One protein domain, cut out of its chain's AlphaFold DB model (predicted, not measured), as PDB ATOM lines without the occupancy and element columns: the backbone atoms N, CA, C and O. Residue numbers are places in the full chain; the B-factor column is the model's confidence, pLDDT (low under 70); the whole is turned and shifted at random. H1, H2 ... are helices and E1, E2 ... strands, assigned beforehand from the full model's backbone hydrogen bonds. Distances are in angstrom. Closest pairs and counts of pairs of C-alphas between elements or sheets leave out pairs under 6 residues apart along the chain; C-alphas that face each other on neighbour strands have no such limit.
ATOM      1  N   GLU A  30      47.485 -10.760 -26.992       94.00
ATOM      2  CA  GLU A  30      46.745 -10.932 -25.750       94.00
ATOM      3  C   GLU A  30      45.404 -10.216 -25.816       94.00
ATOM      4  O   GLU A  30      45.284  -9.176 -26.450       94.00
ATOM      5  N   PHE A  31      44.412 -10.773 -25.119       93.94
ATOM      6  CA  PHE A  31      43.292  -9.967 -24.646       93.94
ATOM      7  C   PHE A  31      43.840  -8.957 -23.652       93.94
ATOM      8  O   PHE A  31      44.584  -9.375 -22.756       93.94
ATOM      9  N   ASP A  32      43.488  -7.686 -23.768       91.00
ATOM     10  CA  ASP A  32      43.917  -6.696 -22.782       91.00
ATOM     11  C   ASP A  32      43.337  -7.000 -21.379       91.00
ATOM     12  O   ASP A  32      42.415  -7.806 -21.196       91.00
ATOM     13  N   ASN A  33      43.955  -6.431 -20.339       90.31
ATOM     14  CA  ASN A  33      43.549  -6.622 -18.941       90.31
ATOM     15  C   ASN A  33      43.594  -5.302 -18.161       90.31
ATOM     16  O   ASN A  33      44.285  -5.201 -17.145       90.31
ATOM     17  N   PHE A  34      42.921  -4.270 -18.663       86.12
ATOM     18  CA  PHE A  34      42.993  -2.939 -18.070       86.12
ATOM     19  C   PHE A  34      41.963  -2.697 -16.951       86.12
ATOM     20  O   PHE A  34      42.323  -2.173 -15.895       86.12
ATOM     21  N   GLY A  35      40.702  -3.100 -17.140       85.38
ATOM     22  CA  GLY A  35      39.628  -2.883 -16.170       85.38
ATOM     23  C   GLY A  35      38.243  -2.676 -16.787       85.38
ATOM     24  O   GLY A  35      37.830  -3.385 -17.702       85.38
ATOM     25  N   LEU A  36      37.501  -1.712 -16.241       89.94
ATOM     26  CA  LEU A  36      36.099  -1.444 -16.559       89.94
ATOM     27  C   LEU A  36      35.918   0.002 -17.032       89.94
ATOM     28  O   LEU A  36      36.539   0.914 -16.486       89.94
ATOM     29  N   SER A  37      35.025   0.212 -17.996       90.31
ATOM     30  CA  SER A  37      34.553   1.556 -18.353       90.31
ATOM     31  C   SER A  37      33.462   2.073 -17.400       90.31
ATOM     32  O   SER A  37      33.000   1.373 -16.502       90.31
ATOM     33  N   ASP A  38      32.973   3.287 -17.646       89.12
ATOM     34  CA  ASP A  38      31.757   3.829 -17.029       89.12
ATOM     35  C   ASP A  38      30.453   3.233 -17.609       89.12
ATOM     36  O   ASP A  38      29.371   3.514 -17.095       89.12
ATOM     37  N   ARG A  39      30.536   2.404 -18.662       89.69
ATOM     38  CA  ARG A  39      29.391   1.853 -19.415       89.69
ATOM     39  C   ARG A  39      29.508   0.340 -19.657       89.69
ATOM     40  O   ARG A  39      29.556  -0.111 -20.803       89.69
ATOM     41  N   PRO A  40      29.583  -0.485 -18.600       90.56
ATOM     42  CA  PRO A  40      29.766  -1.928 -18.733       90.56
ATOM     43  C   PRO A  40      28.664  -2.599 -19.564       90.56
ATOM     44  O   PRO A  40      27.484  -2.522 -19.232       90.56
ATOM     45  N   GLY A  41      29.060  -3.326 -20.612       88.56
ATOM     46  CA  GLY A  41      28.144  -4.043 -21.502       88.56
ATOM     47  C   GLY A  41      27.610  -3.218 -22.672       88.56
ATOM     48  O   GLY A  41      26.922  -3.779 -23.527       88.56
ATOM     49  N   GLU A  42      27.939  -1.928 -22.755       91.94
ATOM     50  CA  GLU A  42      27.620  -1.098 -23.914       91.94
ATOM     51  C   GLU A  42      28.737  -1.198 -24.953       91.94
ATOM     52  O   GLU A  42      29.901  -0.918 -24.672       91.94
ATOM     53  N   ALA A  43      28.384  -1.618 -26.169       90.38
ATOM     54  CA  ALA A  43      29.346  -1.721 -27.253       90.38
ATOM     55  C   ALA A  43      29.592  -0.357 -27.912       90.38
ATOM     56  O   ALA A  43      28.641   0.329 -28.291       90.38
ATOM     57  N   THR A  44      30.858   0.011 -28.101       89.12
ATOM     58  CA  THR A  44      31.262   1.234 -28.803       89.12
ATOM     59  C   THR A  44      32.598   1.048 -29.516       89.12
ATOM     60  O   THR A  44      33.463   0.314 -29.052       89.12
ATOM     61  N   ILE A  45      32.776   1.724 -30.651       87.12
ATOM     62  CA  ILE A  45      34.047   1.754 -31.394       87.12
ATOM     63  C   ILE A  45      34.925   2.954 -31.016       87.12
ATOM     64  O   ILE A  45      36.094   2.999 -31.390       87.12
ATOM     65  N   ASP A  46      34.366   3.902 -30.258       88.12
ATOM     66  CA  ASP A  46      35.016   5.161 -29.875       88.12
ATOM     67  C   ASP A  46      35.821   5.039 -28.568       88.12
ATOM     68  O   ASP A  46      36.319   6.029 -28.032       88.12
ATOM     69  N   SER A  47      35.928   3.827 -28.018       87.88
ATOM     70  CA  SER A  47      36.625   3.538 -26.765       87.88
ATOM     71  C   SER A  47      37.496   2.298 -26.904       87.88
ATOM     72  O   SER A  47      37.172   1.373 -27.645       87.88
ATOM     73  N   HIS A  48      38.565   2.251 -26.111       85.06
ATOM     74  CA  HIS A  48      39.376   1.046 -25.930       85.06
ATOM     75  C   HIS A  48      38.603  -0.049 -25.171       85.06
ATOM     76  O   HIS A  48      38.899  -1.227 -25.315       85.06
ATOM     77  N   TYR A  49      37.553   0.324 -24.430       88.81
ATOM     78  CA  TYR A  49      36.597  -0.603 -23.826       88.81
ATOM     79  C   TYR A  49      35.469  -0.931 -24.809       88.81
ATOM     80  O   TYR A  49      34.339  -0.465 -24.644       88.81
ATOM     81  N   VAL A  50      35.768  -1.717 -25.844       87.62
ATOM     82  CA  VAL A  50      34.862  -1.938 -26.992       87.62
ATOM     83  C   VAL A  50      33.492  -2.488 -26.582       87.62
ATOM     84  O   VAL A  50      32.496  -2.216 -27.245       87.62
ATOM     85  N   TRP A  51      33.415  -3.220 -25.467       90.44
ATOM     86  CA  TRP A  51      32.167  -3.750 -24.893       90.44
ATOM     87  C   TRP A  51      31.850  -3.192 -23.503       90.44
ATOM     88  O   TRP A  51      31.154  -3.829 -22.708       90.44
ATOM     89  N   GLY A  52      32.444  -2.052 -23.165       91.56
ATOM     90  CA  GLY A  52      32.380  -1.470 -21.832       91.56
ATOM     91  C   GLY A  52      33.246  -2.180 -20.782       91.56
ATOM     92  O   GLY A  52      33.245  -1.780 -19.617       91.56
ATOM     93  N   TYR A  53      33.999  -3.199 -21.193       93.25
ATOM     94  CA  TYR A  53      34.956  -3.968 -20.397       93.25
ATOM     95  C   TYR A  53      36.289  -4.043 -21.136       93.25
ATOM     96  O   TYR A  53      36.307  -3.899 -22.363       93.25
ATOM     97  N   ASP A  54      37.370  -4.329 -20.409       92.62
ATOM     98  CA  ASP A  54      38.542  -4.949 -21.023       92.62
ATOM     99  C   ASP A  54      38.151  -6.290 -21.680       92.62
ATOM    100  O   ASP A  54      37.159  -6.947 -21.323       92.62
ATOM    101  N   GLU A  55      38.903  -6.683 -22.697       94.00
ATOM    102  CA  GLU A  55      38.633  -7.838 -23.540       94.00
ATOM    103  C   GLU A  55      38.612  -9.126 -22.718       94.00
ATOM    104  O   GLU A  55      37.782 -10.001 -22.973       94.00
ATOM    105  N   ILE A  56      39.467  -9.256 -21.696       95.38
ATOM    106  CA  ILE A  56      39.490 -10.467 -20.874       95.38
ATOM    107  C   ILE A  56      38.286 -10.588 -19.941       95.38
ATOM    108  O   ILE A  56      37.742 -11.689 -19.790       95.38
ATOM    109  N   THR A  57      37.826  -9.491 -19.332       94.62
ATOM    110  CA  THR A  57      36.601  -9.511 -18.529       94.62
ATOM    111  C   THR A  57      35.421  -9.791 -19.439       94.62
ATOM    112  O   THR A  57      34.629 -10.684 -19.127       94.62
ATOM    113  N   TRP A  58      35.331  -9.108 -20.585       94.94
ATOM    114  CA  TRP A  58      34.299  -9.383 -21.581       94.94
ATOM    115  C   TRP A  58      34.288 -10.863 -21.979       94.94
ATOM    116  O   TRP A  58      33.240 -11.508 -21.902       94.94
ATOM    117  N   PHE A  59      35.445 -11.432 -22.322       95.94
ATOM    118  CA  PHE A  59      35.597 -12.834 -22.708       95.94
ATOM    119  C   PHE A  59      35.158 -13.789 -21.588       95.94
ATOM    120  O   PHE A  59      34.376 -14.724 -21.805       95.94
ATOM    121  N   CYS A  60      35.617 -13.549 -20.357       95.12
ATOM    122  CA  CYS A  60      35.267 -14.385 -19.215       95.12
ATOM    123  C   CYS A  60      33.778 -14.244 -18.818       95.12
ATOM    124  O   CYS A  60      33.209 -15.201 -18.291       95.12
ATOM    125  N   LEU A  61      33.098 -13.136 -19.141       93.75
ATOM    126  CA  LEU A  61      31.650 -12.958 -18.933       93.75
ATOM    127  C   LEU A  61      30.768 -13.681 -19.967       93.75
ATOM    128  O   LEU A  61      29.577 -13.881 -19.723       93.75
ATOM    129  N   GLN A  62      31.329 -14.114 -21.096       95.81
ATOM    130  CA  GLN A  62      30.551 -14.773 -22.143       95.81
ATOM    131  C   GLN A  62      29.972 -16.128 -21.723       95.81
ATOM    132  O   GLN A  62      30.523 -16.842 -20.886       95.81
ATOM    133  N   LYS A  63      28.874 -16.536 -22.370       96.94
ATOM    134  CA  LYS A  63      28.322 -17.893 -22.218       96.94
ATOM    135  C   LYS A  63      29.357 -18.934 -22.641       96.94
ATOM    136  O   LYS A  63      30.087 -18.726 -23.603       96.94
ATOM    137  N   GLU A  64      29.370 -20.081 -21.964       97.25
ATOM    138  CA  GLU A  64      30.406 -21.108 -22.140       97.25
ATOM    139  C   GLU A  64      30.589 -21.555 -23.601       97.25
ATOM    140  O   GLU A  64      31.721 -21.618 -24.073       97.25
ATOM    141  N   VAL A  65      29.494 -21.830 -24.323       98.06
ATOM    142  CA  VAL A  65      29.546 -22.237 -25.740       98.06
ATOM    143  C   VAL A  65      30.182 -21.141 -26.593       98.06
ATOM    144  O   VAL A  65      31.197 -21.385 -27.238       98.06
ATOM    145  N   TYR A  66      29.661 -19.915 -26.499       98.25
ATOM    146  CA  TYR A  66      30.172 -18.779 -27.264       98.25
ATOM    147  C   TYR A  66      31.635 -18.473 -26.933       98.25
ATOM    148  O   TYR A  66      32.435 -18.242 -27.828       98.25
ATOM    149  N   ARG A  67      32.030 -18.547 -25.658       97.50
ATOM    150  CA  ARG A  67      33.419 -18.343 -25.230       97.50
ATOM    151  C   ARG A  67      34.375 -19.332 -25.905       97.50
ATOM    152  O   ARG A  67      35.451 -18.948 -26.354       97.50
ATOM    153  N   LYS A  68      33.984 -20.609 -25.980       98.25
ATOM    154  CA  LYS A  68      34.771 -21.670 -26.629       98.25
ATOM    155  C   LYS A  68      34.850 -21.489 -28.144       98.25
ATOM    156  O   LYS A  68      35.891 -21.782 -28.729       98.25
ATOM    157  N   GLU A  69      33.759 -21.065 -28.777       98.31
ATOM    158  CA  GLU A  69      33.718 -20.763 -30.214       98.31
ATOM    159  C   GLU A  69      34.575 -19.543 -30.539       98.31
ATOM    160  O   GLU A  69      35.388 -19.582 -31.457       98.31
ATOM    161  N   TRP A  70      34.459 -18.492 -29.733       97.88
ATOM    162  CA  TRP A  70      35.198 -17.257 -29.926       97.88
ATOM    163  C   TRP A  70      36.705 -17.444 -29.726       97.88
ATOM    164  O   TRP A  70      37.487 -16.910 -30.504       97.88
ATOM    165  N   LEU A  71      37.130 -18.260 -28.751       98.06
ATOM    166  CA  LEU A  71      38.550 -18.586 -28.569       98.06
ATOM    167  C   LEU A  71      39.139 -19.310 -29.793       98.06
ATOM    168  O   LEU A  71      40.252 -18.989 -30.207       98.06
ATOM    169  N   ARG A  72      38.392 -20.254 -30.388       98.19
ATOM    170  CA  ARG A  72      38.795 -20.920 -31.641       98.19
ATOM    171  C   ARG A  72      38.860 -19.924 -32.788       98.19
ATOM    172  O   ARG A  72      39.877 -19.841 -33.456       98.19
ATOM    173  N   TYR A  73      37.814 -19.115 -32.945       97.81
ATOM    174  CA  TYR A  73      37.772 -18.068 -33.957       97.81
ATOM    175  C   TYR A  73      38.976 -17.122 -33.857       97.81
ATOM    176  O   TYR A  73      39.611 -16.855 -34.869       97.81
ATOM    177  N   ALA A  74      39.306 -16.635 -32.658       97.12
ATOM    178  CA  ALA A  74      40.434 -15.731 -32.454       97.12
ATOM    179  C   ALA A  74      41.760 -16.396 -32.847       97.12
ATOM    180  O   ALA A  74      42.548 -15.797 -33.577       97.12
ATOM    181  N   TYR A  75      41.976 -17.643 -32.421       97.62
ATOM    182  CA  TYR A  75      43.156 -18.421 -32.797       97.62
ATOM    183  C   TYR A  75      43.253 -18.622 -34.318       97.62
ATOM    184  O   TYR A  75      44.257 -18.241 -34.920       97.62
ATOM    185  N   ASP A  76      42.192 -19.136 -34.946       97.38
ATOM    186  CA  ASP A  76      42.139 -19.415 -36.387       97.38
ATOM    187  C   ASP A  76      42.312 -18.136 -37.212       97.38
ATOM    188  O   ASP A  76      42.960 -18.127 -38.262       97.38
ATOM    189  N   TRP A  77      41.734 -17.027 -36.742       96.88
ATOM    190  CA  TRP A  77      41.857 -15.735 -37.396       96.88
ATOM    191  C   TRP A  77      43.303 -15.247 -37.366       96.88
ATOM    192  O   TRP A  77      43.810 -14.849 -38.413       96.88
ATOM    193  N   ILE A  78      43.978 -15.306 -36.216       96.19
ATOM    194  CA  ILE A  78      45.380 -14.884 -36.106       96.19
ATOM    195  C   ILE A  78      46.253 -15.776 -36.989       96.19
ATOM    196  O   ILE A  78      46.939 -15.257 -37.861       96.19
ATOM    197  N   LEU A  79      46.129 -17.101 -36.862       95.25
ATOM    198  CA  LEU A  79      46.890 -18.064 -37.660       95.25
ATOM    199  C   LEU A  79      46.752 -17.815 -39.170       95.25
ATOM    200  O   LEU A  79      47.724 -17.907 -39.917       95.25
ATOM    201  N   LYS A  80      45.542 -17.473 -39.626       95.81
ATOM    202  CA  LYS A  80      45.257 -17.194 -41.038       95.81
ATOM    203  C   LYS A  80      45.832 -15.863 -41.531       95.81
ATOM    204  O   LYS A  80      46.174 -15.766 -42.708       95.81
ATOM    205  N   HIS A  81      45.847 -14.825 -40.695       95.06
ATOM    206  CA  HIS A  81      46.143 -13.454 -41.135       95.06
ATOM    207  C   HIS A  81      47.552 -12.981 -40.768       95.06
ATOM    208  O   HIS A  81      48.100 -12.144 -41.482       95.06
ATOM    209  N   ASP A  82      48.132 -13.503 -39.690       95.44
ATOM    210  CA  ASP A  82      49.513 -13.268 -39.288       95.44
ATOM    211  C   ASP A  82      50.058 -14.492 -38.523       95.44
ATOM    212  O   ASP A  82      49.905 -14.582 -37.302       95.44
ATOM    213  N   PRO A  83      50.704 -15.444 -39.219       93.75
ATOM    214  CA  PRO A  83      51.172 -16.689 -38.613       93.75
ATOM    215  C   PRO A  83      52.321 -16.507 -37.605       93.75
ATOM    216  O   PRO A  83      52.659 -17.462 -36.910       93.75
ATOM    217  N   ASN A  84      52.920 -15.311 -37.507       95.62
ATOM    218  CA  ASN A  84      53.901 -14.982 -36.467       95.62
ATOM    219  C   ASN A  84      53.252 -14.359 -35.217       95.62
ATOM    220  O   ASN A  84      53.942 -14.120 -34.222       95.62
ATOM    221  N   GLY A  85      51.939 -14.113 -35.242       96.19
ATOM    222  CA  GLY A  85      51.153 -13.766 -34.067       96.19
ATOM    223  C   GLY A  85      50.692 -15.018 -33.324       96.19
ATOM    224  O   GLY A  85      50.045 -15.896 -33.889       96.19
ATOM    225  N   PHE A  86      50.981 -15.095 -32.029       96.56
ATOM    226  CA  PHE A  86      50.605 -16.230 -31.188       96.56
ATOM    227  C   PHE A  86      49.624 -15.787 -30.110       96.56
ATOM    228  O   PHE A  86      49.965 -15.000 -29.228       96.56
ATOM    229  N   LEU A  87      48.398 -16.311 -30.159       97.06
ATOM    230  CA  LEU A  87      47.382 -16.008 -29.154       97.06
ATOM    231  C   LEU A  87      47.793 -16.545 -27.777       97.06
ATOM    232  O   LEU A  87      47.951 -17.754 -27.585       97.06
ATOM    233  N   GLN A  88      47.889 -15.656 -26.792       96.56
ATOM    234  CA  GLN A  88      48.076 -16.026 -25.398       96.56
ATOM    235  C   GLN A  88      46.793 -16.657 -24.848       96.56
ATOM    236  O   GLN A  88      45.751 -16.008 -24.734       96.56
ATOM    237  N   MET A  89      46.878 -17.924 -24.442       96.44
ATOM    238  CA  MET A  89      45.724 -18.640 -23.901       96.44
ATOM    239  C   MET A  89      45.254 -18.019 -22.569       96.44
ATOM    240  O   MET A  89      46.066 -17.833 -21.655       96.44
ATOM    241  N   PRO A  90      43.952 -17.715 -22.408       95.50
ATOM    242  CA  PRO A  90      43.419 -17.045 -21.220       95.50
ATOM    243  C   PRO A  90      43.223 -18.031 -20.055       95.50
ATOM    244  O   PRO A  90      42.099 -18.370 -19.690       95.50
ATOM    245  N   VAL A  91      44.328 -18.528 -19.485       95.00
ATOM    246  CA  VAL A  91      44.305 -19.608 -18.478       95.00
ATOM    247  C   VAL A  91      43.898 -19.116 -17.088       95.00
ATOM    248  O   VAL A  91      42.971 -19.654 -16.489       95.00
ATOM    249  N   CYS A  92      44.585 -18.107 -16.554       94.69
ATOM    250  CA  CYS A  92      44.283 -17.511 -15.252       94.69
ATOM    251  C   CYS A  92      44.406 -16.000 -15.381       94.69
ATOM    252  O   CYS A  92      45.497 -15.492 -15.642       94.69
ATOM    253  N   ARG A  93      43.283 -15.290 -15.276       94.31
ATOM    254  CA  ARG A  93      43.228 -13.859 -15.593       94.31
ATOM    255  C   ARG A  93      42.393 -13.089 -14.592       94.31
ATOM    256  O   ARG A  93      41.470 -13.634 -13.991       94.31
ATOM    257  N   ILE A  94      42.754 -11.824 -14.406       93.06
ATOM    258  CA  ILE A  94      42.056 -10.908 -13.513       93.06
ATOM    259  C   ILE A  94      40.837 -10.344 -14.246       93.06
ATOM    260  O   ILE A  94      40.935  -9.981 -15.412       93.06
ATOM    261  N   MET A  95      39.704 -10.272 -13.554       91.94
ATOM    262  CA  MET A  95      38.452  -9.720 -14.061       91.94
ATOM    263  C   MET A  95      37.927  -8.612 -13.153       91.94
ATOM    264  O   MET A  95      37.931  -8.756 -11.923       91.94
ATOM    265  N   VAL A  96      37.358  -7.575 -13.768       90.69
ATOM    266  CA  VAL A  96      36.691  -6.461 -13.079       90.69
ATOM    267  C   VAL A  96      35.247  -6.364 -13.568       90.69
ATOM    268  O   VAL A  96      34.964  -5.772 -14.597       90.69
ATOM    269  N   THR A  97      34.305  -6.979 -12.849       86.19
ATOM    270  CA  THR A  97      32.923  -7.166 -13.347       86.19
ATOM    271  C   THR A  97      31.966  -6.002 -13.070       86.19
ATOM    272  O   THR A  97      30.786  -6.109 -13.385       86.19
ATOM    273  N   GLY A  98      32.420  -4.936 -12.416       85.25
ATOM    274  CA  GLY A  98      31.576  -3.806 -12.033       85.25
ATOM    275  C   GLY A  98      32.329  -2.808 -11.157       85.25
ATOM    276  O   GLY A  98      33.301  -3.183 -10.499       85.25
ATOM    277  N   ASP A  99      31.878  -1.556 -11.143       81.81
ATOM    278  CA  ASP A  99      32.477  -0.526 -10.296       81.81
ATOM    279  C   ASP A  99      32.272  -0.860  -8.809       81.81
ATOM    280  O   ASP A  99      31.220  -1.369  -8.402       81.81
ATOM    281  N   GLY A 100      33.321  -0.666  -8.010       81.38
ATOM    282  CA  GLY A 100      33.369  -1.056  -6.597       81.38
ATOM    283  C   GLY A 100      33.231  -2.562  -6.319       81.38
ATOM    284  O   GLY A 100      33.167  -2.959  -5.154       81.38
ATOM    285  N   GLN A 101      33.177  -3.420  -7.346       82.50
ATOM    286  CA  GLN A 101      33.101  -4.867  -7.154       82.50
ATOM    287  C   GLN A 101      34.480  -5.448  -6.829       82.50
ATOM    288  O   GLN A 101      35.489  -4.996  -7.376       82.50
ATOM    289  N   PRO A 102      34.555  -6.497  -5.987       84.44
ATOM    290  CA  PRO A 102      35.808  -7.193  -5.752       84.44
ATOM    291  C   PRO A 102      36.402  -7.717  -7.057       84.44
ATOM    292  O   PRO A 102      35.700  -8.316  -7.878       84.44
ATOM    293  N   VAL A 103      37.713  -7.542  -7.204       86.25
ATOM    294  CA  VAL A 103      38.486  -8.139  -8.291       86.25
ATOM    295  C   VAL A 103      38.340  -9.659  -8.234       86.25
ATOM    296  O   VAL A 103      38.549 -10.279  -7.188       86.25
ATOM    297  N   LYS A 104      37.986 -10.268  -9.367       90.44
ATOM    298  CA  LYS A 104      37.834 -11.723  -9.499       90.44
ATOM    299  C   LYS A 104      38.962 -12.291 -10.345       90.44
ATOM    300  O   LYS A 104      39.615 -11.574 -11.096       90.44
ATOM    301  N   LYS A 105      39.180 -13.599 -10.239       92.31
ATOM    302  CA  LYS A 105      40.024 -14.344 -11.175       92.31
ATOM    303  C   LYS A 105      39.153 -15.314 -11.962       92.31
ATOM    304  O   LYS A 105      38.369 -16.044 -11.354       92.31
ATOM    305  N   CYS A 106      39.284 -15.327 -13.286       92.00
ATOM    306  CA  CYS A 106      38.800 -16.447 -14.084       92.00
ATOM    307  C   CYS A 106      39.880 -17.513 -14.225       92.00
ATOM    308  O   CYS A 106      41.072 -17.216 -14.307       92.00
ATOM    309  N   HIS A 107      39.417 -18.759 -14.268       96.56
ATOM    310  CA  HIS A 107      40.239 -19.952 -14.356       96.56
ATOM    311  C   HIS A 107      39.734 -20.813 -15.510       96.56
ATOM    312  O   HIS A 107      38.580 -21.241 -15.512       96.56
ATOM    313  N   ALA A 108      40.592 -21.090 -16.486       96.94
ATOM    314  CA  ALA A 108      40.285 -21.937 -17.635       96.94
ATOM    315  C   ALA A 108      39.997 -23.397 -17.259       96.94
ATOM    316  O   ALA A 108      39.504 -24.142 -18.107       96.94
ATOM    317  N   ASN A 109      40.283 -23.790 -16.015       97.25
ATOM    318  CA  ASN A 109      40.143 -25.155 -15.535       97.25
ATOM    319  C   ASN A 109      38.778 -25.773 -15.859       97.25
ATOM    320  O   ASN A 109      37.741 -25.095 -15.872       97.25
ATOM    321  N   THR A 110      38.786 -27.079 -16.110       97.31
ATOM    322  CA  THR A 110      37.574 -27.886 -16.188       97.31
ATOM    323  C   THR A 110      36.859 -27.816 -14.849       97.31
ATOM    324  O   THR A 110      37.454 -27.969 -13.784       97.31
ATOM    325  N   ARG A 111      35.562 -27.539 -14.904       96.75
ATOM    326  CA  ARG A 111      34.692 -27.461 -13.745       96.75
ATOM    327  C   ARG A 111      34.546 -28.853 -13.147       96.75
ATOM    328  O   ARG A 111      34.088 -29.778 -13.816       96.75
ATOM    329  N   THR A 112      34.891 -28.972 -11.877       97.38
ATOM    330  CA  THR A 112      34.719 -30.188 -11.076       97.38
ATOM    331  C   THR A 112      33.920 -29.865  -9.815       97.38
ATOM    332  O   THR A 112      33.608 -28.700  -9.555       97.38
ATOM    333  N   ALA A 113      33.580 -30.882  -9.020       97.38
ATOM    334  CA  ALA A 113      32.957 -30.666  -7.713       97.38
ATOM    335  C   ALA A 113      33.868 -29.851  -6.770       97.38
ATOM    336  O   ALA A 113      33.386 -28.945  -6.097       97.38
ATOM    337  N   ASP A 114      35.180 -30.113  -6.796       97.06
ATOM    338  CA  ASP A 114      36.181 -29.401  -5.984       97.06
ATOM    339  C   ASP A 114      36.526 -28.012  -6.545       97.06
ATOM    340  O   ASP A 114      37.038 -27.148  -5.832       97.06
ATOM    341  N   PHE A 115      36.230 -27.773  -7.827       95.50
ATOM    342  CA  PHE A 115      36.503 -26.516  -8.514       95.50
ATOM    343  C   PHE A 115      35.304 -26.047  -9.361       95.50
ATOM    344  O   PHE A 115      35.343 -26.058 -10.598       95.50
ATOM    345  N   PRO A 116      34.209 -25.596  -8.719       95.12
ATOM    346  CA  PRO A 116      32.950 -25.301  -9.410       95.12
ATOM    347  C   PRO A 116      32.990 -24.028 -10.273       95.12
ATOM    348  O   PRO A 116      32.103 -23.806 -11.097       95.12
ATOM    349  N   HIS A 117      34.015 -23.188 -10.118       92.31
ATOM    350  CA  HIS A 117      34.149 -21.904 -10.813       92.31
ATOM    351  C   HIS A 117      35.023 -21.964 -12.077       92.31
ATOM    352  O   HIS A 117      35.242 -20.935 -12.717       92.31
ATOM    353  N   GLY A 118      35.490 -23.156 -12.466       96.06
ATOM    354  CA  GLY A 118      36.200 -23.362 -13.727       96.06
ATOM    355  C   GLY A 118      35.372 -22.939 -14.944       96.06
ATOM    356  O   GLY A 118      34.148 -23.111 -14.982       96.06
ATOM    357  N   LEU A 119      36.036 -22.370 -15.950       96.94
ATOM    358  CA  LEU A 119      35.416 -21.898 -17.189       96.94
ATOM    359  C   LEU A 119      35.285 -22.979 -18.273       96.94
ATOM    360  O   LEU A 119      34.737 -22.672 -19.335       96.94
ATOM    361  N   ASN A 120      35.736 -24.217 -18.018       97.69
ATOM    362  CA  ASN A 120      35.708 -25.334 -18.975       97.69
ATOM    363  C   ASN A 120      36.481 -25.056 -20.276       97.69
ATOM    364  O   ASN A 120      36.053 -25.468 -21.356       97.69
ATOM    365  N   LEU A 121      37.603 -24.339 -20.203       97.44
ATOM    366  CA  LEU A 121      38.410 -23.992 -21.376       97.44
ATOM    367  C   LEU A 121      39.586 -24.942 -21.615       97.44
ATOM    368  O   LEU A 121      40.020 -25.025 -22.758       97.44
ATOM    369  N   GLU A 122      40.061 -25.687 -20.610       96.75
ATOM    370  CA  GLU A 122      41.198 -26.624 -20.728       96.75
ATOM    371  C   GLU A 122      41.125 -27.518 -21.970       96.75
ATOM    372  O   GLU A 122      42.043 -27.512 -22.784       96.75
ATOM    373  N   GLU A 123      40.015 -28.234 -22.162       97.12
ATOM    374  CA  GLU A 123      39.866 -29.140 -23.304       97.12
ATOM    375  C   GLU A 123      39.800 -28.375 -24.636       97.12
ATOM    376  O   GLU A 123      40.286 -28.845 -25.659       97.12
ATOM    377  N   THR A 124      39.243 -27.159 -24.651       97.94
ATOM    378  CA  THR A 124      39.256 -26.323 -25.864       97.94
ATOM    379  C   THR A 124      40.668 -25.850 -26.193       97.94
ATOM    380  O   THR A 124      41.075 -25.957 -27.344       97.94
ATOM    381  N   ILE A 125      41.429 -25.394 -25.196       97.81
ATOM    382  CA  ILE A 125      42.826 -24.966 -25.351       97.81
ATOM    383  C   ILE A 125      43.688 -26.135 -25.836       97.81
ATOM    384  O   ILE A 125      44.428 -25.996 -26.804       97.81
ATOM    385  N   LYS A 126      43.535 -27.311 -25.218       97.62
ATOM    386  CA  LYS A 126      44.228 -28.534 -25.629       97.62
ATOM    387  C   LYS A 126      43.944 -28.876 -27.092       97.62
ATOM    388  O   LYS A 126      44.874 -29.133 -27.844       97.62
ATOM    389  N   ASN A 127      42.677 -28.837 -27.502       97.62
ATOM    390  CA  ASN A 127      42.294 -29.117 -28.885       97.62
ATOM    391  C   ASN A 127      42.769 -28.052 -29.878       97.62
ATOM    392  O   ASN A 127      42.917 -28.375 -31.046       97.62
ATOM    393  N   ILE A 128      42.996 -26.807 -29.450       96.88
ATOM    394  CA  ILE A 128      43.613 -25.776 -30.295       96.88
ATOM    395  C   ILE A 128      45.094 -26.097 -30.540       96.88
ATOM    396  O   ILE A 128      45.556 -26.011 -31.668       96.88
ATOM    397  N   TRP A 129      45.834 -26.510 -29.510       93.62
ATOM    398  CA  TRP A 129      47.268 -26.811 -29.634       93.62
ATOM    399  C   TRP A 129      47.600 -28.142 -30.316       93.62
ATOM    400  O   TRP A 129      48.749 -28.350 -30.690       93.62
ATOM    401  N   LEU A 130      46.633 -29.053 -30.428       94.50
ATOM    402  CA  LEU A 130      46.815 -30.357 -31.076       94.50
ATOM    403  C   LEU A 130      46.503 -30.353 -32.581       94.50
ATOM    404  O   LEU A 130      46.536 -31.425 -33.187       94.50
ATOM    405  N   GLN A 131      46.144 -29.201 -33.155       81.38
ATOM    406  CA  GLN A 131      45.871 -29.066 -34.590       81.38
ATOM    407  C   GLN A 131      47.141 -29.157 -35.434       81.38
ATOM    408  O   GLN A 131      48.220 -28.757 -34.938       81.38
TER     409      GLN A 131
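Overview. This is residues 30 to 131 of the 131 residues of an uncharacterized protein of bioreactor metagenome (UniProt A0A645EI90). A small two-stranded hairpin, E2 and E3, has the short helix H1 packed near it, and a pair of helices side by side, long H2 and short H3, stands beyond; E1 runs along another side of H2. Two long stretches without named elements, residues 30 to 54 and 108 to 121, make much of the rest. The 102 printed residues have three named helices and three named strands, in the order H1 H2 E1 E2 E3 H3; the class is mixed, with 44 residues in named elements, under half. The whole is compact, with a radius of gyration of the C-alphas of 14.2 A, and flat, spanning 40 by 39 by 19 A.

Arrangement. Start at the antiparallel hairpin of E2, residues 92 to 95, and E3, residues 104 to 107, where N 95 and O 104 are 2.8 A apart, within hydrogen-bond range. Look next at H1, residues 55 to 61: its closest C-alphas to E2 are Thr 57 and Met 95, 4.8 A apart. H2, residues 64 to 81, is close to H1 but not clearly touching, the closest C-alphas being Phe 59 and Arg 67, 6.4 A. With residues 68 to 75 alone, H2 touches H3, residues 122 to 129, at a shallow tilt of 16 degrees, the same way; their closest C-alphas are Lys 68 and Thr 124, 6.5 A. The closest C-alphas of H2 and E1, residues 85 to 87, are Tyr 75 and Leu 87, 6.1 A; E1 pairs with no named strand. In H1, H2 and H3 every O i to N i+4 pair is within hydrogen-bond range.

Along the chain. Find C-alpha 55 at (38.633, -7.838, -23.540), where H1 begins; it is 9.8 A long. H2 runs 25.8 A from C-alpha 64, E1 6.6 A, E2 9.8 A and E3 9.9 A. H3 runs 10.8 A to C-alpha 129 at (47.268, -26.811, -29.634).

Size, cuts and confidence. The C-alphas of Asp 46 and Ala 113, the two farthest apart, are 42.2 A apart. The printed part has no cut, and the link from E3 to H3 is long, with 14 residues. No printed residue is under 70 in pLDDT.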